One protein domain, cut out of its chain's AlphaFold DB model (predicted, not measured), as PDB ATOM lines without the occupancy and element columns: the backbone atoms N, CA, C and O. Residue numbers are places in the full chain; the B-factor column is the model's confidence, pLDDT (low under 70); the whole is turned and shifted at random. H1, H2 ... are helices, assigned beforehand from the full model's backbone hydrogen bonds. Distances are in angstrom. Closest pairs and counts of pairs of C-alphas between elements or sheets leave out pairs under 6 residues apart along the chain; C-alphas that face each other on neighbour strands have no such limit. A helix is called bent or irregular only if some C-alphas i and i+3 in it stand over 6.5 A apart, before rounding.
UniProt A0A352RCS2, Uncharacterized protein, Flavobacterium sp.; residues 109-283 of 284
ATOM      1  N   SER A 109     189.949 276.823 227.447       69.88
ATOM      2  CA  SER A 109     190.304 276.865 226.028       69.88
ATOM      3  C   SER A 109     191.655 277.557 225.837       69.88
ATOM      4  O   SER A 109     191.991 278.491 226.573       69.88
ATOM      5  N   SER A 110     192.404 277.174 224.801       61.16
ATOM      6  CA  SER A 110     193.715 277.770 224.516       61.16
ATOM      7  C   SER A 110     193.656 279.303 224.446       61.16
ATOM      8  O   SER A 110     194.552 279.984 224.933       61.16
ATOM      9  N   LYS A 111     192.563 279.878 223.921       69.62
ATOM     10  CA  LYS A 111     192.339 281.336 223.892       69.62
ATOM     11  C   LYS A 111     192.270 281.950 225.298       69.62
ATOM     12  O   LYS A 111     192.854 283.007 225.527       69.62
ATOM     13  N   ASN A 112     191.578 281.305 226.234       71.69
ATOM     14  CA  ASN A 112     191.433 281.797 227.606       71.69
ATOM     15  C   ASN A 112     192.728 281.630 228.409       71.69
ATOM     16  O   ASN A 112     193.082 282.528 229.173       71.69
ATOM     17  N   GLN A 113     193.475 280.547 228.168       70.94
ATOM     18  CA  GLN A 113     194.827 280.374 228.711       70.94
ATOM     19  C   GLN A 113     195.734 281.545 228.293       70.94
ATOM     20  O   GLN A 113     196.444 282.113 229.122       70.94
ATOM     21  N   TRP A 114     195.652 281.986 227.031       67.25
ATOM     22  CA  TRP A 114     196.391 283.156 226.546       67.25
ATOM     23  C   TRP A 114     195.975 284.467 227.199       67.25
ATOM     24  O   TRP A 114     196.845 285.258 227.556       67.25
ATOM     25  N   ILE A 115     194.676 284.713 227.377       76.75
ATOM     26  CA  ILE A 115     194.195 285.920 228.068       76.75
ATOM     27  C   ILE A 115     194.758 285.971 229.491       76.75
ATOM     28  O   ILE A 115     195.213 287.026 229.931       76.75
ATOM     29  N   PHE A 116     194.792 284.829 230.183       77.00
ATOM     30  CA  PHE A 116     195.386 284.727 231.510       77.00
ATOM     31  C   PHE A 116     196.889 285.051 231.496       77.00
ATOM     32  O   PHE A 116     197.332 285.898 232.270       77.00
ATOM     33  N   ILE A 117     197.659 284.475 230.565       72.12
ATOM     34  CA  ILE A 117     199.099 284.757 230.397       72.12
ATOM     35  C   ILE A 117     199.353 286.239 230.064       72.12
ATOM     36  O   ILE A 117     200.263 286.860 230.614       72.12
ATOM     37  N   ILE A 118     198.541 286.836 229.187       77.44
ATOM     38  CA  ILE A 118     198.654 288.251 228.806       77.44
ATOM     39  C   ILE A 118     198.343 289.154 230.004       77.44
ATOM     40  O   ILE A 118     199.118 290.063 230.305       77.44
ATOM     41  N   GLY A 119     197.248 288.891 230.723       81.12
ATOM     42  CA  GLY A 119     196.892 289.629 231.937       81.12
ATOM     43  C   GLY A 119     197.996 289.552 232.989       81.12
ATOM     44  O   GLY A 119     198.350 290.554 233.606       81.12
ATOM     45  N   PHE A 120     198.623 288.386 233.111       81.06
ATOM     46  CA  PHE A 120     199.772 288.171 233.974       81.06
ATOM     47  C   PHE A 120     200.999 289.008 233.574       81.06
ATOM     48  O   PHE A 120     201.637 289.640 234.420       81.06
ATOM     49  N   TYR A 121     201.318 289.073 232.279       80.19
ATOM     50  CA  TYR A 121     202.390 289.925 231.759       80.19
ATOM     51  C   TYR A 121     202.140 291.409 232.067       80.19
ATOM     52  O   TYR A 121     203.024 292.096 232.580       80.19
ATOM     53  N   PHE A 122     200.928 291.912 231.823       85.44
ATOM     54  CA  PHE A 122     200.591 293.300 232.148       85.44
ATOM     55  C   PHE A 122     200.595 293.565 233.658       85.44
ATOM     56  O   PHE A 122     201.107 294.599 234.085       85.44
ATOM     57  N   GLY A 123     200.117 292.616 234.468       84.88
ATOM     58  CA  GLY A 123     200.176 292.690 235.927       84.88
ATOM     59  C   GLY A 123     201.613 292.783 236.440       84.88
ATOM     60  O   GLY A 123     201.947 293.697 237.191       84.88
ATOM     61  N   THR A 124     202.509 291.911 235.971       82.19
ATOM     62  CA  THR A 124     203.936 291.977 236.336       82.19
ATOM     63  C   THR A 124     204.606 293.258 235.838       82.19
ATOM     64  O   THR A 124     205.444 293.817 236.544       82.19
ATOM     65  N   LYS A 125     204.220 293.777 234.665       84.69
ATOM     66  CA  LYS A 125     204.710 295.061 234.143       84.69
ATOM     67  C   LYS A 125     204.259 296.242 235.008       84.69
ATOM     68  O   LYS A 125     205.080 297.107 235.304       84.69
ATOM     69  N   LEU A 126     203.003 296.249 235.454       90.00
ATOM     70  CA  LEU A 126     202.466 297.254 236.370       90.00
ATOM     71  C   LEU A 126     203.179 297.203 237.726       90.00
ATOM     72  O   LEU A 126     203.675 298.224 238.189       90.00
ATOM     73  N   LEU A 127     203.304 296.012 238.322       88.38
ATOM     74  CA  LEU A 127     204.007 295.818 239.595       88.38
ATOM     75  C   LEU A 127     205.473 296.250 239.504       88.38
ATOM     76  O   LEU A 127     205.969 296.906 240.414       88.38
ATOM     77  N   ARG A 128     206.162 295.948 238.393       87.12
ATOM     78  CA  ARG A 128     207.520 296.453 238.129       87.12
ATOM     79  C   ARG A 128     207.558 297.974 238.014       87.12
ATOM     80  O   ARG A 128     208.518 298.574 238.480       87.12
ATOM     81  N   GLY A 129     206.548 298.584 237.394       89.38
ATOM     82  CA  GLY A 129     206.396 300.038 237.343       89.38
ATOM     83  C   GLY A 129     206.306 300.628 238.747       89.38
ATOM     84  O   GLY A 129     207.149 301.437 239.115       89.38
ATOM     85  N   ILE A 130     205.373 300.131 239.562       89.88
ATOM     86  CA  ILE A 130     205.171 300.571 240.950       89.88
ATOM     87  C   ILE A 130     206.440 300.363 241.789       89.88
ATOM     88  O   ILE A 130     206.845 301.267 242.513       89.88
ATOM     89  N   ALA A 131     207.102 299.211 241.656       89.06
ATOM     90  CA  ALA A 131     208.340 298.904 242.372       89.06
ATOM     91  C   ALA A 131     209.496 299.846 242.001       89.06
ATOM     92  O   ALA A 131     210.326 300.146 242.849       89.06
ATOM     93  N   LYS A 132     209.558 300.321 240.748       89.12
ATOM     94  CA  LYS A 132     210.551 301.316 240.313       89.12
ATOM     95  C   LYS A 132     210.200 302.734 240.758       89.12
ATOM     96  O   LYS A 132     211.098 303.536 240.967       89.12
ATOM     97  N   SER A 133     208.912 303.051 240.856       90.69
ATOM     98  CA  SER A 133     208.427 304.376 241.259       90.69
ATOM     99  C   SER A 133     208.436 304.589 242.773       90.69
ATOM    100  O   SER A 133     208.390 305.732 243.216       90.69
ATOM    101  N   ASN A 134     208.443 303.514 243.564       90.56
ATOM    102  CA  ASN A 134     208.351 303.577 245.017       90.56
ATOM    103  C   ASN A 134     209.374 302.639 245.675       90.56
ATOM    104  O   ASN A 134     209.155 301.430 245.786       90.56
ATOM    105  N   GLU A 135     210.470 303.231 246.151       89.06
ATOM    106  CA  GLU A 135     211.599 302.541 246.788       89.06
ATOM    107  C   GLU A 135     211.186 301.796 248.074       89.06
ATOM    108  O   GLU A 135     211.703 300.720 248.364       89.06
ATOM    109  N   PHE A 136     210.164 302.287 248.789       92.50
ATOM    110  CA  PHE A 136     209.608 301.612 249.968       92.50
ATOM    111  C   PHE A 136     208.878 300.305 249.613       92.50
ATOM    112  O   PHE A 136     208.961 299.325 250.351       92.50
ATOM    113  N   LEU A 137     208.169 300.260 248.479       89.50
ATOM    114  CA  LEU A 137     207.422 299.068 248.050       89.50
ATOM    115  C   LEU A 137     208.294 298.043 247.315       89.50
ATOM    116  O   LEU A 137     207.945 296.862 247.255       89.50
ATOM    117  N   GLN A 138     209.429 298.468 246.763       90.31
ATOM    118  CA  GLN A 138     210.333 297.628 245.984       90.31
ATOM    119  C   GLN A 138     210.725 296.292 246.657       90.31
ATOM    120  O   GLN A 138     210.578 295.258 245.993       90.31
ATOM    121  N   PRO A 139     211.174 296.237 247.931       91.00
ATOM    122  CA  PRO A 139     211.583 294.975 248.556       91.00
ATOM    123  C   PRO A 139     210.423 293.989 248.745       91.00
ATOM    124  O   PRO A 139     210.648 292.783 248.755       91.00
ATOM    125  N   PHE A 140     209.181 294.475 248.829       91.88
ATOM    126  CA  PHE A 140     207.987 293.633 248.944       91.88
ATOM    127  C   PHE A 140     207.476 293.168 247.576       91.88
ATOM    128  O   PHE A 140     207.063 292.020 247.414       91.88
ATOM    129  N   LEU A 141     207.529 294.040 246.566       89.12
ATOM    130  CA  LEU A 141     207.036 293.738 245.221       89.12
ATOM    131  C   LEU A 141     207.998 292.857 244.419       89.12
ATOM    132  O   LEU A 141     207.549 292.027 243.634       89.12
ATOM    133  N   THR A 142     209.308 292.996 244.617       84.62
ATOM    134  CA  THR A 142     210.325 292.212 243.895       84.62
ATOM    135  C   THR A 142     210.155 290.693 244.055       84.62
ATOM    136  O   THR A 142     210.058 290.015 243.027       84.62
ATOM    137  N   PRO A 143     210.044 290.119 245.272       87.19
ATOM    138  CA  PRO A 143     209.814 288.683 245.428       87.19
ATOM    139  C   PRO A 143     208.470 288.244 244.835       87.19
ATOM    140  O   PRO A 143     208.404 287.180 244.224       87.19
ATOM    141  N   ILE A 144     207.421 289.075 244.914       86.56
ATOM    142  CA  ILE A 144     206.125 288.795 244.273       86.56
ATOM    143  C   ILE A 144     206.290 288.722 242.751       86.56
ATOM    144  O   ILE A 144     205.820 287.779 242.128       86.56
ATOM    145  N   ILE A 145     206.999 289.671 242.138       83.44
ATOM    146  CA  ILE A 145     207.260 289.693 240.692       83.44
ATOM    147  C   ILE A 145     208.070 288.467 240.253       83.44
ATOM    148  O   ILE A 145     207.794 287.917 239.189       83.44
ATOM    149  N   ILE A 146     209.058 288.039 241.044       81.81
ATOM    150  CA  ILE A 146     209.861 286.838 240.760       81.81
ATOM    151  C   ILE A 146     208.991 285.582 240.847       81.81
ATOM    152  O   ILE A 146     208.989 284.784 239.912       81.81
ATOM    153  N   LEU A 147     208.215 285.429 241.925       79.50
ATOM    154  CA  LEU A 147     207.278 284.313 242.089       79.50
ATOM    155  C   LEU A 147     206.267 284.270 240.950       79.50
ATOM    156  O   LEU A 147     205.999 283.204 240.398       79.50
ATOM    157  N   LEU A 148     205.758 285.436 240.558       78.56
ATOM    158  CA  LEU A 148     204.870 285.550 239.423       78.56
ATOM    159  C   LEU A 148     205.588 285.097 238.138       78.56
ATOM    160  O   LEU A 148     205.092 284.233 237.424       78.56
ATOM    161  N   ALA A 149     206.786 285.602 237.846       76.31
ATOM    162  CA  ALA A 149     207.533 285.184 236.661       76.31
ATOM    163  C   ALA A 149     207.753 283.659 236.622       76.31
ATOM    164  O   ALA A 149     207.447 283.032 235.610       76.31
ATOM    165  N   ILE A 150     208.193 283.055 237.731       76.56
ATOM    166  CA  ILE A 150     208.354 281.597 237.860       76.56
ATOM    167  C   ILE A 150     207.032 280.882 237.571       76.56
ATOM    168  O   ILE A 150     207.002 279.925 236.799       76.56
ATOM    169  N   PHE A 151     205.931 281.369 238.139       75.94
ATOM    170  CA  PHE A 151     204.605 280.811 237.913       75.94
ATOM    171  C   PHE A 151     204.189 280.886 236.436       75.94
ATOM    172  O   PHE A 151     203.773 279.873 235.878       75.94
ATOM    173  N   ALA A 152     204.371 282.027 235.765       74.69
ATOM    174  CA  ALA A 152     204.073 282.164 234.337       74.69
ATOM    175  C   ALA A 152     204.900 281.206 233.475       74.69
ATOM    176  O   ALA A 152     204.336 280.496 232.645       74.69
ATOM    177  N   PHE A 153     206.212 281.128 233.700       72.50
ATOM    178  CA  PHE A 153     207.069 280.194 232.971       72.50
ATOM    179  C   PHE A 153     206.672 278.740 233.243       72.50
ATOM    180  O   PHE A 153     206.625 277.938 232.310       72.50
ATOM    181  N   SER A 154     206.283 278.404 234.478       74.06
ATOM    182  CA  SER A 154     205.829 277.052 234.813       74.06
ATOM    183  C   SER A 154     204.634 276.603 233.967       74.06
ATOM    184  O   SER A 154     204.545 275.424 233.644       74.06
ATOM    185  N   THR A 155     203.766 277.525 233.523       72.25
ATOM    186  CA  THR A 155     202.582 277.184 232.713       72.25
ATOM    187  C   THR A 155     202.927 276.577 231.359       72.25
ATOM    188  O   THR A 155     202.237 275.668 230.906       72.25
ATOM    189  N   TRP A 156     204.015 277.027 230.727       75.69
ATOM    190  CA  TRP A 156     204.410 276.566 229.392       75.69
ATOM    191  C   TRP A 156     204.917 275.129 229.398       75.69
ATOM    192  O   TRP A 156     204.727 274.391 228.434       75.69
ATOM    193  N   VAL A 157     205.548 274.728 230.498       83.06
ATOM    194  CA  VAL A 157     206.143 273.401 230.662       83.06
ATOM    195  C   VAL A 157     205.318 272.496 231.573       83.06
ATOM    196  O   VAL A 157     205.657 271.326 231.712       83.06
ATOM    197  N   LEU A 158     204.217 272.997 232.146       79.75
ATOM    198  CA  LEU A 158     203.387 272.270 233.104       79.75
ATOM    199  C   LEU A 158     202.914 270.933 232.536       79.75
ATOM    200  O   LEU A 158     203.121 269.907 233.167       79.75
ATOM    201  N   VAL A 159     202.328 270.940 231.337       78.31
ATOM    202  CA  VAL A 159     201.825 269.720 230.687       78.31
ATOM    203  C   VAL A 159     202.973 268.759 230.330       78.31
ATOM    204  O   VAL A 159     202.924 267.612 230.773       78.31
ATOM    205  N   PRO A 160     204.051 269.185 229.632       84.38
ATOM    206  CA  PRO A 160     205.219 268.333 229.394       84.38
ATOM    207  C   PRO A 160     205.813 267.707 230.664       84.38
ATOM    208  O   PRO A 160     206.086 266.506 230.698       84.38
ATOM    209  N   ILE A 161     205.999 268.507 231.719       84.12
ATOM    210  CA  ILE A 161     206.567 268.055 232.993       84.12
ATOM    211  C   ILE A 161     205.585 267.143 233.722       84.12
ATOM    212  O   ILE A 161     206.003 266.120 234.252       84.12
ATOM    213  N   SER A 162     204.287 267.455 233.721       76.19
ATOM    214  CA  SER A 162     203.260 266.589 234.302       76.19
ATOM    215  C   SER A 162     203.272 265.223 233.626       76.19
ATOM    216  O   SER A 162     203.325 264.210 234.312       76.19
ATOM    217  N   ASN A 163     203.351 265.180 232.293       82.69
ATOM    218  CA  ASN A 163     203.456 263.929 231.544       82.69
ATOM    219  C   ASN A 163     204.769 263.184 231.840       82.69
ATOM    220  O   ASN A 163     204.797 261.954 231.898       82.69
ATOM    221  N   LEU A 164     205.875 263.891 232.080       86.56
ATOM    222  CA  LEU A 164     207.123 263.286 232.557       86.56
ATOM    223  C   LEU A 164     206.997 262.696 233.964       86.56
ATOM    224  O   LEU A 164     207.391 261.551 234.185       86.56
ATOM    225  N   LEU A 165     206.411 263.431 234.902       82.00
ATOM    226  CA  LEU A 165     206.198 262.969 236.271       82.00
ATOM    227  C   LEU A 165     205.209 261.802 236.325       82.00
ATOM    228  O   LEU A 165     205.453 260.827 237.035       82.00
ATOM    229  N   PHE A 166     204.133 261.859 235.538       77.06
ATOM    230  CA  PHE A 166     203.191 260.759 235.373       77.06
ATOM    231  C   PHE A 166     203.890 259.523 234.826       77.06
ATOM    232  O   PHE A 166     203.727 258.452 235.400       77.06
ATOM    233  N   ARG A 167     204.751 259.660 233.814       80.38
ATOM    234  CA  ARG A 167     205.540 258.542 233.283       80.38
ATOM    235  C   ARG A 167     206.468 257.908 234.327       80.38
ATOM    236  O   ARG A 167     206.604 256.687 234.349       80.38
ATOM    237  N   LEU A 168     207.148 258.718 235.142       79.25
ATOM    238  CA  LEU A 168     208.071 258.233 236.180       79.25
ATOM    239  C   LEU A 168     207.335 257.609 237.371       79.25
ATOM    240  O   LEU A 168     207.896 256.791 238.101       79.25
ATOM    241  N   ASN A 169     206.071 257.972 237.563       77.44
ATOM    242  CA  ASN A 169     205.201 257.327 238.523       77.44
ATOM    243  C   ASN A 169     204.754 255.961 237.983       77.44
ATOM    244  O   ASN A 169     204.271 255.844 236.857       77.44
ATOM    245  N   LYS A 170     204.858 254.928 238.827       61.84
ATOM    246  CA  LYS A 170     204.434 253.555 238.517       61.84
ATOM    247  C   LYS A 170     203.033 253.482 237.891       61.84
ATOM    248  O   LYS A 170     202.819 252.608 237.059       61.84
ATOM    249  N   TYR A 171     202.134 254.393 238.265       52.69
ATOM    250  CA  TYR A 171     200.721 254.380 237.880       52.69
ATOM    251  C   TYR A 171     200.340 255.517 236.917       52.69
ATOM    252  O   TYR A 171     199.549 255.307 235.999       52.69
ATOM    253  N   GLY A 172     200.968 256.692 237.039       57.94
ATOM    254  CA  GLY A 172     200.684 257.838 236.166       57.94
ATOM    255  C   GLY A 172     200.951 257.558 234.681       57.94
ATOM    256  O   GLY A 172     200.302 258.137 233.818       57.94
ATOM    257  N   LYS A 173     201.840 256.607 234.363       64.25
ATOM    258  CA  LYS A 173     202.170 256.218 232.986       64.25
ATOM    259  C   LYS A 173     200.968 255.700 232.181       64.25
ATOM    260  O   LYS A 173     201.035 255.724 230.960       64.25
ATOM    261  N   HIS A 174     199.888 255.270 232.841       59.66
ATOM    262  CA  HIS A 174     198.660 254.775 232.200       59.66
ATOM    263  C   HIS A 174     197.644 255.877 231.882       59.66
ATOM    264  O   HIS A 174     196.703 255.638 231.134       59.66
ATOM    265  N   LEU A 175     197.841 257.083 232.430       57.06
ATOM    266  CA  LEU A 175     197.094 258.287 232.043       57.06
ATOM    267  C   LEU A 175     197.543 258.823 230.682       57.06
ATOM    268  O   LEU A 175     196.859 259.653 230.093       57.06
ATOM    269  N   LEU A 176     198.707 258.372 230.219       67.69
ATOM    270  CA  LEU A 176     199.350 258.862 229.019       67.69
ATOM    271  C   LEU A 176     199.004 257.968 227.837       67.69
ATOM    272  O   LEU A 176     199.111 256.741 227.893       67.69
ATOM    273  N   THR A 177     198.666 258.605 226.728       74.50
ATOM    274  CA  THR A 177     198.633 257.962 225.417       74.50
ATOM    275  C   THR A 177     200.021 257.448 225.024       74.50
ATOM    276  O   THR A 177     201.059 257.882 225.538       74.50
ATOM    277  N   SER A 178     200.072 256.520 224.066       78.81
ATOM    278  CA  SER A 178     201.348 255.995 223.555       78.81
ATOM    279  C   SER A 178     202.226 257.104 222.954       78.81
ATOM    280  O   SER A 178     203.454 257.036 223.004       78.81
ATOM    281  N   GLU A 179     201.596 258.130 222.393       84.19
ATOM    282  CA  GLU A 179     202.191 259.354 221.872       84.19
ATOM    283  C   GLU A 179     202.796 260.212 222.988       84.19
ATOM    284  O   GLU A 179     203.966 260.594 222.903       84.19
ATOM    285  N   GLU A 180     202.049 260.455 224.067       82.12
ATOM    286  CA  GLU A 180     202.517 261.231 225.219       82.12
ATOM    287  C   GLU A 180     203.670 260.548 225.953       82.12
ATOM    288  O   GLU A 180     204.598 261.229 226.387       82.12
ATOM    289  N   ILE A 181     203.681 259.213 226.039       85.12
ATOM    290  CA  ILE A 181     204.817 258.462 226.600       85.12
ATOM    291  C   ILE A 181     206.086 258.719 225.778       85.12
ATOM    292  O   ILE A 181     207.154 258.975 226.341       85.12
ATOM    293  N   LYS A 182     205.991 258.680 224.443       90.00
ATOM    294  CA  LYS A 182     207.141 258.939 223.562       90.00
ATOM    295  C   LYS A 182     207.611 260.389 223.674       90.00
ATOM    296  O   LYS A 182     208.810 260.617 223.827       90.00
ATOM    297  N   SER A 183     206.690 261.352 223.660       91.44
ATOM    298  CA  SER A 183     207.000 262.774 223.867       91.44
ATOM    299  C   SER A 183     207.636 263.035 225.235       91.44
ATOM    300  O   SER A 183     208.627 263.755 225.335       91.44
ATOM    301  N   SER A 184     207.147 262.374 226.283       91.12
ATOM    302  CA  SER A 184     207.673 262.457 227.647       91.12
ATOM    303  C   SER A 184     209.148 262.038 227.745       91.12
ATOM    304  O   SER A 184     209.924 262.680 228.452       91.12
ATOM    305  N   ASN A 185     209.599 261.041 226.971       92.94
ATOM    306  CA  ASN A 185     211.028 260.687 226.891       92.94
ATOM    307  C   ASN A 185     211.884 261.874 226.436       92.94
ATOM    308  O   ASN A 185     212.934 262.149 227.014       92.94
ATOM    309  N   MET A 186     211.420 262.575 225.402       96.25
ATOM    310  CA  MET A 186     212.130 263.706 224.809       96.25
ATOM    311  C   MET A 186     212.152 264.898 225.772       96.25
ATOM    312  O   MET A 186     213.188 265.535 225.946       96.25
ATOM    313  N   VAL A 187     211.039 265.146 226.468       95.88
ATOM    314  CA  VAL A 187     210.960 266.146 227.545       95.88
ATOM    315  C   VAL A 187     211.915 265.800 228.692       95.88
ATOM    316  O   VAL A 187     212.563 266.692 229.237       95.88
ATOM    317  N   GLY A 188     212.070 264.515 229.021       95.81
ATOM    318  CA  GLY A 188     213.056 264.035 229.990       95.81
ATOM    319  C   GLY A 188     214.492 264.390 229.600       95.81
ATOM    320  O   GLY A 188     215.227 264.930 230.422       95.81
ATOM    321  N   VAL A 189     214.875 264.180 228.335       96.69
ATOM    322  CA  VAL A 189     216.191 264.598 227.811       96.69
ATOM    323  C   VAL A 189     216.369 266.115 227.920       96.69
ATOM    324  O   VAL A 189     217.386 266.583 228.426       96.69
ATOM    325  N   SER A 190     215.357 266.884 227.520       96.94
ATOM    326  CA  SER A 190     215.352 268.348 227.636       96.94
ATOM    327  C   SER A 190     215.528 268.821 229.087       96.94
ATOM    328  O   SER A 190     216.284 269.752 229.362       96.94
ATOM    329  N   SER A 191     214.888 268.127 230.031       95.50
ATOM    330  CA  SER A 191     214.998 268.394 231.470       95.50
ATOM    331  C   SER A 191     216.404 268.122 231.991       95.50
ATOM    332  O   SER A 191     216.940 268.929 232.745       95.50
ATOM    333  N   LEU A 192     217.034 267.029 231.557       97.31
ATOM    334  CA  LEU A 192     218.423 266.729 231.912       97.31
ATOM    335  C   LEU A 192     219.391 267.791 231.379       97.31
ATOM    336  O   LEU A 192     220.290 268.193 232.111       97.31
ATOM    337  N   ILE A 193     219.187 268.290 230.153       97.69
ATOM    338  CA  ILE A 193     219.988 269.394 229.593       97.69
ATOM    339  C   ILE A 193     219.828 270.664 230.438       97.69
ATOM    340  O   ILE A 193     220.818 271.317 230.758       97.69
ATOM    341  N   MET A 194     218.601 270.982 230.857       96.50
ATOM    342  CA  MET A 194     218.342 272.120 231.740       96.50
ATOM    343  C   MET A 194     219.079 271.969 233.083       96.50
ATOM    344  O   MET A 194     219.741 272.907 233.520       96.50
ATOM    345  N   PHE A 195     219.019 270.792 233.720       96.12
ATOM    346  CA  PHE A 195     219.740 270.528 234.975       96.12
ATOM    347  C   PHE A 195     221.262 270.565 234.805       96.12
ATOM    348  O   PHE A 195     221.953 271.109 235.664       96.12
ATOM    349  N   LEU A 196     221.786 270.047 233.691       97.38
ATOM    350  CA  LEU A 196     223.195 270.202 233.325       97.38
ATOM    351  C   LEU A 196     223.572 271.680 233.230       97.38
ATOM    352  O   LEU A 196     224.570 272.075 233.818       97.38
ATOM    353  N   GLY A 197     222.739 272.506 232.591       97.06
ATOM    354  CA  GLY A 197     222.941 273.950 232.537       97.06
ATOM    355  C   GLY A 197     223.014 274.605 233.919       97.06
ATOM    356  O   GLY A 197     223.900 275.423 234.153       97.06
ATOM    357  N   VAL A 198     222.163 274.190 234.868       95.69
ATOM    358  CA  VAL A 198     222.222 274.661 236.269       95.69
ATOM    359  C   VAL A 198     223.557 274.315 236.927       95.69
ATOM    360  O   VAL A 198     224.130 275.156 237.613       95.69
ATOM    361  N   ILE A 199     224.082 273.109 236.699       96.69
ATOM    362  CA  ILE A 199     225.402 272.713 237.209       96.69
ATOM    363  C   ILE A 199     226.504 273.532 236.519       96.69
ATOM    364  O   ILE A 199     227.434 274.005 237.171       96.69
ATOM    365  N   THR A 200     226.391 273.746 235.206       96.38
ATOM    366  CA  THR A 200     227.361 274.508 234.416       96.38
ATOM    367  C   THR A 200     227.429 275.979 234.817       96.38
ATOM    368  O   THR A 200     228.516 276.542 234.727       96.38
ATOM    369  N   LEU A 201     226.353 276.585 235.341       93.94
ATOM    370  CA  LEU A 201     226.371 277.969 235.850       93.94
ATOM    371  C   LEU A 201     227.472 278.222 236.890       93.94
ATOM    372  O   LEU A 201     227.934 279.352 237.012       93.94
ATOM    373  N   ILE A 202     227.899 277.191 237.626       94.88
ATOM    374  CA  ILE A 202     228.964 277.295 238.634       94.88
ATOM    375  C   ILE A 202     230.327 277.586 237.980       94.88
ATOM    376  O   ILE A 202     231.180 278.229 238.586       94.88
ATOM    377  N   PHE A 203     230.534 277.120 236.746       94.69
ATOM    378  CA  PHE A 203     231.820 277.182 236.043       94.69
ATOM    379  C   PHE A 203     231.810 278.162 234.868       94.69
ATOM    380  O   PHE A 203     232.815 278.806 234.584       94.69
ATOM    381  N   ASN A 204     230.685 278.250 234.162       94.12
ATOM    382  CA  ASN A 204     230.493 279.119 233.015       94.12
ATOM    383  C   ASN A 204     229.040 279.606 233.003       94.12
ATOM    384  O   ASN A 204     228.120 278.877 232.617       94.12
ATOM    385  N   THR A 205     228.858 280.856 233.425       92.81
ATOM    386  CA  THR A 205     227.553 281.513 233.513       92.81
ATOM    387  C   THR A 205     226.830 281.530 232.168       92.81
ATOM    388  O   THR A 205     225.637 281.240 232.111       92.81
ATOM    389  N   ASP A 206     227.545 281.814 231.079       92.50
ATOM    390  CA  ASP A 206     226.927 282.006 229.770       92.50
ATOM    391  C   ASP A 206     226.463 280.678 229.172       92.50
ATOM    392  O   ASP A 206     225.306 280.535 228.768       92.50
ATOM    393  N   LEU A 207     227.338 279.672 229.185       94.25
ATOM    394  CA  LEU A 207     227.003 278.329 228.724       94.25
ATOM    395  C   LEU A 207     225.889 277.712 229.577       94.25
ATOM    396  O   LEU A 207     224.957 277.116 229.037       94.25
ATOM    397  N   GLY A 208     225.957 277.877 230.901       95.06
ATOM    398  CA  GLY A 208     224.914 277.404 231.807       95.06
ATOM    399  C   GLY A 208     223.556 278.034 231.496       95.06
ATOM    400  O   GLY A 208     222.561 277.318 231.375       95.06
ATOM    401  N   ALA A 209     223.516 279.350 231.269       93.19
ATOM    402  CA  ALA A 209     222.296 280.063 230.897       93.19
ATOM    403  C   ALA A 209     221.726 279.593 229.547       93.19
ATOM    404  O   ALA A 209     220.517 279.374 229.441       93.19
ATOM    405  N   LEU A 210     222.576 279.376 228.537       94.50
ATOM    406  CA  LEU A 210     222.151 278.871 227.226       94.50
ATOM    407  C   LEU A 210     221.573 277.451 227.307       94.50
ATOM    408  O   LEU A 210     220.538 277.175 226.698       94.50
ATOM    409  N   LEU A 211     222.196 276.560 228.083       97.00
ATOM    410  CA  LEU A 211     221.709 275.192 228.293       97.00
ATOM    411  C   LEU A 211     220.389 275.162 229.072       97.00
ATOM    412  O   LEU A 211     219.493 274.394 228.716       97.00
ATOM    413  N   ILE A 212     220.236 276.017 230.089       95.00
ATOM    414  CA  ILE A 212     218.965 276.182 230.811       95.00
ATOM    415  C   ILE A 212     217.884 276.671 229.856       95.00
ATOM    416  O   ILE A 212     216.813 276.069 229.804       95.00
ATOM    417  N   ALA A 213     218.163 277.731 229.092       92.25
ATOM    418  CA  ALA A 213     217.210 278.302 228.153       92.25
ATOM    419  C   ALA A 213     216.759 277.247 227.138       92.25
ATOM    420  O   ALA A 213     215.567 276.973 227.060       92.25
ATOM    421  N   PHE A 214     217.703 276.596 226.452       96.31
ATOM    422  CA  PHE A 214     217.422 275.553 225.466       96.31
ATOM    423  C   PHE A 214     216.667 274.362 226.074       96.31
ATOM    424  O   PHE A 214     215.635 273.946 225.547       96.31
ATOM    425  N   GLY A 215     217.150 273.828 227.200       96.31
ATOM    426  CA  GLY A 215     216.544 272.682 227.875       96.31
ATOM    427  C   GLY A 215     215.131 272.969 228.384       96.31
ATOM    428  O   GLY A 215     214.265 272.100 228.306       96.31
ATOM    429  N   PHE A 216     214.860 274.190 228.844       93.88
ATOM    430  CA  PHE A 216     213.530 274.617 229.266       93.88
ATOM    431  C   PHE A 216     212.587 274.831 228.070       93.88
ATOM    432  O   PHE A 216     211.504 274.245 228.022       93.88
ATOM    433  N   SER A 217     212.981 275.629 227.072       93.25
ATOM    434  CA  SER A 217     212.103 275.980 225.946       93.25
ATOM    435  C   SER A 217     211.790 274.794 225.037       93.25
ATOM    436  O   SER A 217     210.680 274.720 224.509       93.25
ATOM    437  N   MET A 218     212.713 273.838 224.881       97.06
ATOM    438  CA  MET A 218     212.478 272.626 224.088       97.06
ATOM    439  C   MET A 218     211.424 271.693 224.704       97.06
ATOM    440  O   MET A 218     210.804 270.932 223.960       97.06
ATOM    441  N   MET A 219     211.130 271.770 226.010       95.38
ATOM    442  CA  MET A 219     210.085 270.934 226.624       95.38
ATOM    443  C   MET A 219     208.716 271.137 225.969       95.38
ATOM    444  O   MET A 219     207.955 270.181 225.837       95.38
ATOM    445  N   VAL A 220     208.411 272.363 225.529       91.88
ATOM    446  CA  VAL A 220     207.101 272.700 224.958       91.88
ATOM    447  C   VAL A 220     206.866 271.990 223.615       91.88
ATOM    448  O   VAL A 220     205.920 271.205 223.528       91.88
ATOM    449  N   PRO A 221     207.702 272.169 222.570       95.19
ATOM    450  CA  PRO A 221     207.496 271.469 221.306       95.19
ATOM    451  C   PRO A 221     207.755 269.966 221.380       95.19
ATOM    452  O   PRO A 221     207.104 269.210 220.661       95.19
ATOM    453  N   LEU A 222     208.652 269.502 222.256       96.31
ATOM    454  CA  LEU A 222     208.870 268.066 222.452       96.31
ATOM    455  C   LEU A 222     207.666 267.395 223.126       96.31
ATOM    456  O   LEU A 222     207.286 266.284 222.747       96.31
ATOM    457  N   GLY A 223     207.008 268.092 224.056       90.25
ATOM    458  CA  GLY A 223     205.767 267.635 224.677       90.25
ATOM    459  C   GLY A 223     204.634 267.414 223.673       90.25
ATOM    460  O   GLY A 223     203.821 266.520 223.873       90.25
ATOM    461  N   LYS A 224     204.633 268.160 222.561       91.25
ATOM    462  CA  LYS A 224     203.627 268.083 221.486       91.25
ATOM    463  C   LYS A 224     204.105 267.351 220.231       91.25
ATOM    464  O   LYS A 224     203.432 267.372 219.208       91.25
ATOM    465  N   PHE A 225     205.272 266.714 220.272       94.69
ATOM    466  CA  PHE A 225     205.946 266.173 219.085       94.69
ATOM    467  C   PHE A 225     205.087 265.210 218.246       94.69
ATOM    468  O   PHE A 225     205.211 265.174 217.021       94.69
ATOM    469  N   TYR A 226     204.219 264.438 218.904       90.50
ATOM    470  CA  TYR A 226     203.296 263.492 218.271       90.50
ATOM    471  C   TYR A 226     201.839 263.987 218.224       90.50
ATOM    472  O   TYR A 226     200.952 263.237 217.819       90.50
ATOM    473  N   GLU A 227     201.579 265.235 218.612       86.00
ATOM    474  CA  GLU A 227     200.243 265.828 218.582       86.00
ATOM    475  C   GLU A 227     199.798 266.096 217.134       86.00
ATOM    476  O   GLU A 227     200.614 266.371 216.250       86.00
ATOM    477  N   LYS A 228     198.495 265.989 216.847       85.06
ATOM    478  CA  LYS A 228     197.968 266.279 215.506       85.06
ATOM    479  C   LYS A 228     197.862 267.801 215.296       85.06
ATOM    480  O   LYS A 228     197.350 268.483 216.178       85.06
ATOM    481  N   PRO A 229     198.298 268.344 214.140       92.75
ATOM    482  CA  PRO A 229     198.810 267.637 212.967       92.75
ATOM    483  C   PRO A 229     200.294 267.268 213.117       92.75
ATOM    484  O   PRO A 229     201.166 268.134 213.189       92.75
ATOM    485  N   VAL A 230     200.582 265.962 213.077       90.56
ATOM    486  CA  VAL A 230     201.889 265.395 213.464       90.56
ATOM    487  C   VAL A 230     203.039 265.986 212.657       90.56
ATOM    488  O   VAL A 230     204.078 266.322 213.213       90.56
ATOM    489  N   VAL A 231     202.858 266.159 211.345       94.00
ATOM    490  CA  VAL A 231     203.903 266.685 210.455       94.00
ATOM    491  C   VAL A 231     204.330 268.095 210.865       94.00
ATOM    492  O   VAL A 231     205.523 268.392 210.869       94.00
ATOM    493  N   PHE A 232     203.383 268.947 211.262       94.94
ATOM    494  CA  PHE A 232     203.679 270.310 211.689       94.94
ATOM    495  C   PHE A 232     204.467 270.308 213.001       94.94
ATOM    496  O   PHE A 232     205.572 270.840 213.052       94.94
ATOM    497  N   PHE A 233     203.938 269.658 214.041       95.00
ATOM    498  CA  PHE A 233     204.567 269.666 215.361       95.00
ATOM    499  C   PHE A 233     205.951 269.018 215.351       95.00
ATOM    500  O   PHE A 233     206.906 269.576 215.896       95.00
ATOM    501  N   LYS A 234     206.079 267.890 214.653       96.31
ATOM    502  CA  LYS A 234     207.342 267.177 214.478       96.31
ATOM    503  C   LYS A 234     208.381 268.008 213.730       96.31
ATOM    504  O   LYS A 234     209.513 268.123 214.194       96.31
ATOM    505  N   SER A 235     208.022 268.583 212.578       96.56
ATOM    506  CA  SER A 235     208.975 269.366 211.774       96.56
ATOM    507  C   SER A 235     209.410 270.643 212.493       96.56
ATOM    508  O   SER A 235     210.599 270.958 212.487       96.56
ATOM    509  N   TYR A 236     208.490 271.315 213.192       97.31
ATOM    510  CA  TYR A 236     208.811 272.497 213.987       97.31
ATOM    511  C   TYR A 236     209.773 272.170 215.130       97.31
ATOM    512  O   TYR A 236     210.782 272.850 215.299       97.31
ATOM    513  N   ALA A 237     209.496 271.110 215.896       97.19
ATOM    514  CA  ALA A 237     210.354 270.693 217.001       97.19
ATOM    515  C   ALA A 237     211.775 270.352 216.526       97.19
ATOM    516  O   ALA A 237     212.746 270.769 217.155       97.19
ATOM    517  N   ILE A 238     211.904 269.642 215.398       97.88
ATOM    518  CA  ILE A 238     213.206 269.310 214.798       97.88
ATOM    519  C   ILE A 238     213.927 270.579 214.332       97.88
ATOM    520  O   ILE A 238     215.094 270.767 214.663       97.88
ATOM    521  N   GLY A 239     213.242 271.463 213.601       97.94
ATOM    522  CA  GLY A 239     213.828 272.717 213.124       97.94
ATOM    523  C   GLY A 239     214.317 273.600 214.273       97.94
ATOM    524  O   GLY A 239     215.448 274.078 214.249       97.94
ATOM    525  N   MET A 240     213.507 273.746 215.322       97.75
ATOM    526  CA  MET A 240     213.873 274.527 216.504       97.75
ATOM    527  C   MET A 240     215.056 273.900 217.257       97.75
ATOM    528  O   MET A 240     215.962 274.621 217.667       97.75
ATOM    529  N   ALA A 241     215.100 272.566 217.382       97.94
ATOM    530  CA  ALA A 241     216.237 271.860 217.975       97.94
ATOM    531  C   ALA A 241     217.535 272.110 217.194       97.94
ATOM    532  O   ALA A 241     218.555 272.423 217.803       97.94
ATOM    533  N   LEU A 242     217.490 272.019 215.859       98.25
ATOM    534  CA  LEU A 242     218.646 272.277 214.997       98.25
ATOM    535  C   LEU A 242     219.157 273.708 215.165       98.25
ATOM    536  O   LEU A 242     220.342 273.892 215.416       98.25
ATOM    537  N   ILE A 243     218.267 274.705 215.117       97.94
ATOM    538  CA  ILE A 243     218.638 276.116 215.303       97.94
ATOM    539  C   ILE A 243     219.285 276.332 216.679       97.94
ATOM    540  O   ILE A 243     220.304 277.011 216.776       97.94
ATOM    541  N   GLY A 244     218.732 275.733 217.739       96.81
ATOM    542  CA  GLY A 244     219.285 275.864 219.088       96.81
ATOM    543  C   GLY A 244     220.648 275.184 219.250       96.81
ATOM    544  O   GLY A 244     221.547 275.755 219.860       96.81
ATOM    545  N   ILE A 245     220.849 274.011 218.640       97.25
ATOM    546  CA  ILE A 245     222.159 273.343 218.606       97.25
ATOM    547  C   ILE A 245     223.169 274.189 217.825       97.25
ATOM    548  O   ILE A 245     224.290 274.377 218.289       97.25
ATOM    549  N   THR A 246     222.780 274.749 216.676       97.31
ATOM    550  CA  THR A 246     223.644 275.659 215.916       97.31
ATOM    551  C   THR A 246     224.006 276.891 216.743       97.31
ATOM    552  O   THR A 246     225.174 277.259 216.771       97.31
ATOM    553  N   ALA A 247     223.062 277.472 217.489       96.56
ATOM    554  CA  ALA A 247     223.336 278.595 218.387       96.56
ATOM    555  C   ALA A 247     224.366 278.252 219.475       96.56
ATOM    556  O   ALA A 247     225.255 279.063 219.743       96.56
ATOM    557  N   LEU A 248     224.286 277.052 220.060       96.06
ATOM    558  CA  LEU A 248     225.266 276.556 221.033       96.06
ATOM    559  C   LEU A 248     226.646 276.347 220.391       96.06
ATOM    560  O   LEU A 248     227.651 276.768 220.955       96.06
ATOM    561  N   ILE A 249     226.708 275.747 219.199       96.62
ATOM    562  CA  ILE A 249     227.968 275.562 218.459       96.62
ATOM    563  C   ILE A 249     228.596 276.917 218.118       96.62
ATOM    564  O   ILE A 249     229.793 277.110 218.314       96.62
ATOM    565  N   THR A 250     227.799 277.881 217.649       95.50
ATOM    566  CA  THR A 250     228.279 279.235 217.363       95.50
ATOM    567  C   THR A 250     228.810 279.914 218.620       95.50
ATOM    568  O   THR A 250     229.857 280.552 218.541       95.50
ATOM    569  N   TYR A 251     228.167 279.733 219.778       95.75
ATOM    570  CA  TYR A 251     228.704 280.210 221.053       95.75
ATOM    571  C   TYR A 251     230.089 279.612 221.345       95.75
ATOM    572  O   TYR A 251     230.999 280.359 221.672       95.75
ATOM    573  N   PHE A 252     230.311 278.310 221.136       94.50
ATOM    574  CA  PHE A 252     231.642 277.717 221.343       94.50
ATOM    575  C   PHE A 252     232.731 278.279 220.414       94.50
ATOM    576  O   PHE A 252     233.903 278.265 220.778       94.50
ATOM    577  N   ILE A 253     232.358 278.767 219.228       95.44
ATOM    578  CA  ILE A 253     233.300 279.340 218.253       95.44
ATOM    579  C   ILE A 253     233.566 280.825 218.533       95.44
ATOM    580  O   ILE A 253     234.695 281.287 218.412       95.44
ATOM    581  N   THR A 254     232.518 281.577 218.864       94.12
ATOM    582  CA  THR A 254     232.547 283.052 218.938       94.12
ATOM    583  C   THR A 254     232.640 283.585 220.363       94.12
ATOM    584  O   THR A 254     232.998 284.739 220.563       94.12
ATOM    585  N   ASN A 255     232.311 282.753 221.352       91.94
ATOM    586  CA  ASN A 255     232.078 283.119 222.747       91.94
ATOM    587  C   ASN A 255     230.966 284.174 222.938       91.94
ATOM    588  O   ASN A 255     230.873 284.802 223.989       91.94
ATOM    589  N   GLU A 256     230.097 284.363 221.936       91.69
ATOM    590  CA  GLU A 256     228.966 285.287 221.997       91.69
ATOM    591  C   GLU A 256     227.668 284.543 222.323       91.69
ATOM    592  O   GLU A 256     227.176 283.715 221.547       91.69
ATOM    593  N   MET A 257     227.086 284.867 223.483       86.12
ATOM    594  CA  MET A 257     225.798 284.314 223.911       86.12
ATOM    595  C   MET A 257     224.673 284.692 222.937       86.12
ATOM    596  O   MET A 257     223.881 283.840 222.535       86.12
ATOM    597  N   PHE A 258     224.616 285.967 222.545       91.88
ATOM    598  CA  PHE A 258     223.584 286.524 221.671       91.88
ATOM    599  C   PHE A 258     224.032 286.551 220.209       91.88
ATOM    600  O   PHE A 258     224.204 287.608 219.611       91.88
ATOM    601  N   ASN A 259     224.204 285.372 219.619       93.69
ATOM    602  CA  ASN A 259     224.492 285.236 218.193       93.69
ATOM    603  C   ASN A 259     223.209 285.192 217.337       93.69
ATOM    604  O   ASN A 259     222.101 284.992 217.845       93.69
ATOM    605  N   THR A 260     223.354 285.315 216.017       95.75
ATOM    606  CA  THR A 260     222.236 285.292 215.056       95.75
ATOM    607  C   THR A 260     221.306 284.089 215.249       95.75
ATOM    608  O   THR A 260     220.087 284.243 215.218       95.75
ATOM    609  N   PHE A 261     221.849 282.896 215.503       96.19
ATOM    610  CA  PHE A 261     221.042 281.689 215.693       96.19
ATOM    611  C   PHE A 261     220.307 281.680 217.032       96.19
ATOM    612  O   PHE A 261     219.166 281.235 217.078       96.19
ATOM    613  N   SER A 262     220.902 282.218 218.100       92.44
ATOM    614  CA  SER A 262     220.215 282.391 219.388       92.44
ATOM    615  C   SER A 262     219.012 283.337 219.258       92.44
ATOM    616  O   SER A 262     217.942 283.073 219.808       92.44
ATOM    617  N   PHE A 263     219.143 284.391 218.447       93.44
ATOM    618  CA  PHE A 263     218.057 285.323 218.164       93.44
ATOM    619  C   PHE A 263     216.948 284.666 217.334       93.44
ATOM    620  O   PHE A 263     215.772 284.756 217.690       93.44
ATOM    621  N   ILE A 264     217.317 283.934 216.274       96.19
ATOM    622  CA  ILE A 264     216.363 283.148 215.477       96.19
ATOM    623  C   ILE A 264     215.653 282.122 216.366       96.19
ATOM    624  O   ILE A 264     214.434 282.008 216.295       96.19
ATOM    625  N   TYR A 265     216.381 281.429 217.246       95.94
ATOM    626  CA  TYR A 265     215.823 280.453 218.179       95.94
ATOM    627  C   TYR A 265     214.761 281.073 219.090       95.94
ATOM    628  O   TYR A 265     213.671 280.518 219.223       95.94
ATOM    629  N   LEU A 266     215.044 282.238 219.682       91.38
ATOM    630  CA  LEU A 266     214.090 282.953 220.533       91.38
ATOM    631  C   LEU A 266     212.827 283.347 219.762       91.38
ATOM    632  O   LEU A 266     211.717 283.135 220.252       91.38
ATOM    633  N   ILE A 267     212.980 283.869 218.541       92.88
ATOM    634  CA  ILE A 267     211.839 284.205 217.681       92.88
ATOM    635  C   ILE A 267     211.040 282.949 217.329       92.88
ATOM    636  O   ILE A 267     209.814 282.971 217.431       92.88
ATOM    637  N   SER A 268     211.702 281.851 216.955       93.25
ATOM    638  CA  SER A 268     211.047 280.571 216.680       93.25
ATOM    639  C   SER A 268     210.296 280.059 217.907       93.25
ATOM    640  O   SER A 268     209.130 279.699 217.808       93.25
ATOM    641  N   PHE A 269     210.894 280.100 219.095       91.56
ATOM    642  CA  PHE A 269     210.210 279.674 220.310       91.56
ATOM    643  C   PHE A 269     208.951 280.506 220.592       91.56
ATOM    644  O   PHE A 269     207.899 279.945 220.894       91.56
ATOM    645  N   ILE A 270     209.023 281.832 220.440       86.44
ATOM    646  CA  ILE A 270     207.855 282.705 220.607       86.44
ATOM    647  C   ILE A 270     206.806 282.394 219.537       86.44
ATOM    648  O   ILE A 270     205.641 282.190 219.872       86.44
ATOM    649  N   ALA A 271     207.201 282.305 218.265       88.69
ATOM    650  CA  ALA A 271     206.304 282.009 217.151       88.69
ATOM    651  C   ALA A 271     205.602 280.651 217.315       88.69
ATOM    652  O   ALA A 271     204.411 280.541 217.020       88.69
ATOM    653  N   TYR A 272     206.301 279.642 217.845       90.19
ATOM    654  CA  TYR A 272     205.736 278.329 218.141       90.19
ATOM    655  C   TYR A 272     204.506 278.420 219.041       90.19
ATOM    656  O   TYR A 272     203.509 277.760 218.763       90.19
ATOM    657  N   GLN A 273     204.536 279.271 220.072       83.81
ATOM    658  CA  GLN A 273     203.419 279.401 221.012       83.81
ATOM    659  C   GLN A 273     202.122 279.806 220.292       83.81
ATOM    660  O   GLN A 273     201.048 279.280 220.589       83.81
ATOM    661  N   TRP A 274     202.204 280.697 219.303       82.50
ATOM    662  CA  TRP A 274     201.045 281.145 218.526       82.50
ATOM    663  C   TRP A 274     200.652 280.130 217.452       82.50
ATOM    664  O   TRP A 274     199.479 279.768 217.333       82.50
ATOM    665  N   LEU A 275     201.636 279.630 216.698       86.88
ATOM    666  CA  LEU A 275     201.407 278.704 215.592       86.88
ATOM    667  C   LEU A 275     200.851 277.363 216.075       86.88
ATOM    668  O   LEU A 275     199.911 276.850 215.477       86.88
ATOM    669  N   ALA A 276     201.365 276.822 217.182       83.94
ATOM    670  CA  ALA A 276     200.855 275.599 217.795       83.94
ATOM    671  C   ALA A 276     199.355 275.704 218.099       83.94
ATOM    672  O   ALA A 276     198.583 274.824 217.735       83.94
ATOM    673  N   ASN A 277     198.932 276.807 218.719       76.94
ATOM    674  CA  ASN A 277     197.530 277.014 219.071       76.94
ATOM    675  C   ASN A 277     196.638 277.212 217.844       76.94
ATOM    676  O   ASN A 277     195.535 276.672 217.794       76.94
ATOM    677  N   TYR A 278     197.122 277.937 216.836       82.31
ATOM    678  CA  TYR A 278     196.412 278.077 215.568       82.31
ATOM    679  C   TYR A 278     196.204 276.722 214.872       82.31
ATOM    680  O   TYR A 278     195.100 276.420 214.421       82.31
ATOM    681  N   MET A 279     197.240 275.880 214.828       83.06
ATOM    682  CA  MET A 279     197.177 274.572 214.169       83.06
ATOM    683  C   MET A 279     196.263 273.576 214.888       83.06
ATOM    684  O   MET A 279     195.656 272.740 214.221       83.06
ATOM    685  N   ILE A 280     196.137 273.672 216.214       73.81
ATOM    686  CA  ILE A 280     195.178 272.869 216.988       73.81
ATOM    687  C   ILE A 280     193.752 273.305 216.651       73.81
ATOM    688  O   ILE A 280     192.945 272.479 216.242       73.81
ATOM    689  N   ASN A 281     193.465 274.609 216.709       70.25
ATOM    690  CA  ASN A 281     192.120 275.140 216.467       70.25
ATOM    691  C   ASN A 281     191.616 274.940 215.027       70.25
ATOM    692  O   ASN A 281     190.414 274.962 214.803       70.25
ATOM    693  N   LYS A 282     192.513 274.771 214.048       71.31
ATOM    694  CA  LYS A 282     192.146 274.519 212.645       71.31
ATOM    695  C   LYS A 282     191.727 273.063 212.375       71.31
ATOM    696  O   LYS A 282     191.117 272.801 211.345       71.31
ATOM    697  N   ASN A 283     192.101 272.125 213.248       53.69
ATOM    698  CA  ASN A 283     191.866 270.685 213.070       53.69
ATOM    699  C   ASN A 283     190.821 270.104 214.043       53.69
ATOM    700  O   ASN A 283     190.717 268.881 214.147       53.69
TER     701      ASN A 283
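Overview. This is residues 109 to 283 of the 284 residues of an uncharacterized protein of Flavobacterium sp. (UniProt A0A352RCS2). Picture a V built of three helical hairpins: one arm is the long hairpin of H1 and H2a, and the other holds the hairpins H3 with H4 and H6 with H7, side by side. Near the corner of the V, short H5 sits between H3 and H6, and the arm H2b crosses H3. You will read 175 printed residues with seven named helices, H1 to H7 in order, and no named strand; the class is all helix. The whole is compact, with a radius of gyration of the C-alphas of 17.9 A and spans of 53 by 43 by 35 A.

Along the chain. Find C-alpha 110 at (193.715, 277.770, 224.516); from there H1 runs 34.7 A to residue 133. H2, residues 138 to 168, was assigned as one helix by its hydrogen bonds but is bent, with C-alphas 156 and 159 standing 7.4 A apart. Its arms are H2a, residues 138 to 156, 27.5 A long, and H2b, residues 159 to 168, 14.2 A. H3 begins at C-alpha 178, (201.348, 255.995, 223.555), and runs 33.7 A to residue 200. H4 covers residues 205 to 217, 18.1 A, and H5 residues 219 to 223, 5.8 A. H6 takes residues 230 to 254, 35.8 A. H7, residues 260 to 281, 31.8 A, has a kink of 33 degrees near residue 271 and ends at C-alpha 281, (192.120, 275.140, 216.467).

Arrangement. Start with the hairpin of H1 and H2a, which touch at a shallow tilt of 19 degrees, opposite ways; their closest C-alphas, Ala 131 and Gln 138, are 4.3 A apart. The lines of H2a and H2b stand at a steep tilt of 69.6 degrees, only just short of about perpendicular. H2b touches residues 180 to 188 of H3, about perpendicular at 82 degrees, closest at C-alphas Leu 164 and Ser 184, 5.0 A. Residues 190 to 200 of H3 touch H4 in a hairpin, closest at C-alphas Gly 197 and Gly 208, 4.0 A. H5 touches H6 at C-alphas Pro 221 and Ala 237, the closest, 5.2 A apart. H6 and H7 touch as a hairpin at 13 degrees, closest at C-alphas Ala 247 and Phe 261, 4.7 A. H4, H6 and H7 form an up and down bundle, each running against the one before; H4 and H6 are close but not clearly touching, their closest C-alphas, Phe 214 and Gly 244, 6.7 A apart. H1 is apart from H3 and H6, for instance. Every O i to N i+4 pair is within hydrogen-bond range in H1, H2b, H4, H5 and H6; the counts are 12 of 15 in H2a, 18 of 19 in H3 and 15 of 18 in H7.

Size, cuts and confidence. Look at the C-alphas of Phe 136 and Ser 178, the two farthest apart, at 53.4 A. The printed part has no cut, and no link is long. In the B-factor column, pLDDT is under 70 at residues 109 to 111, 114, 170 to 176 and 283.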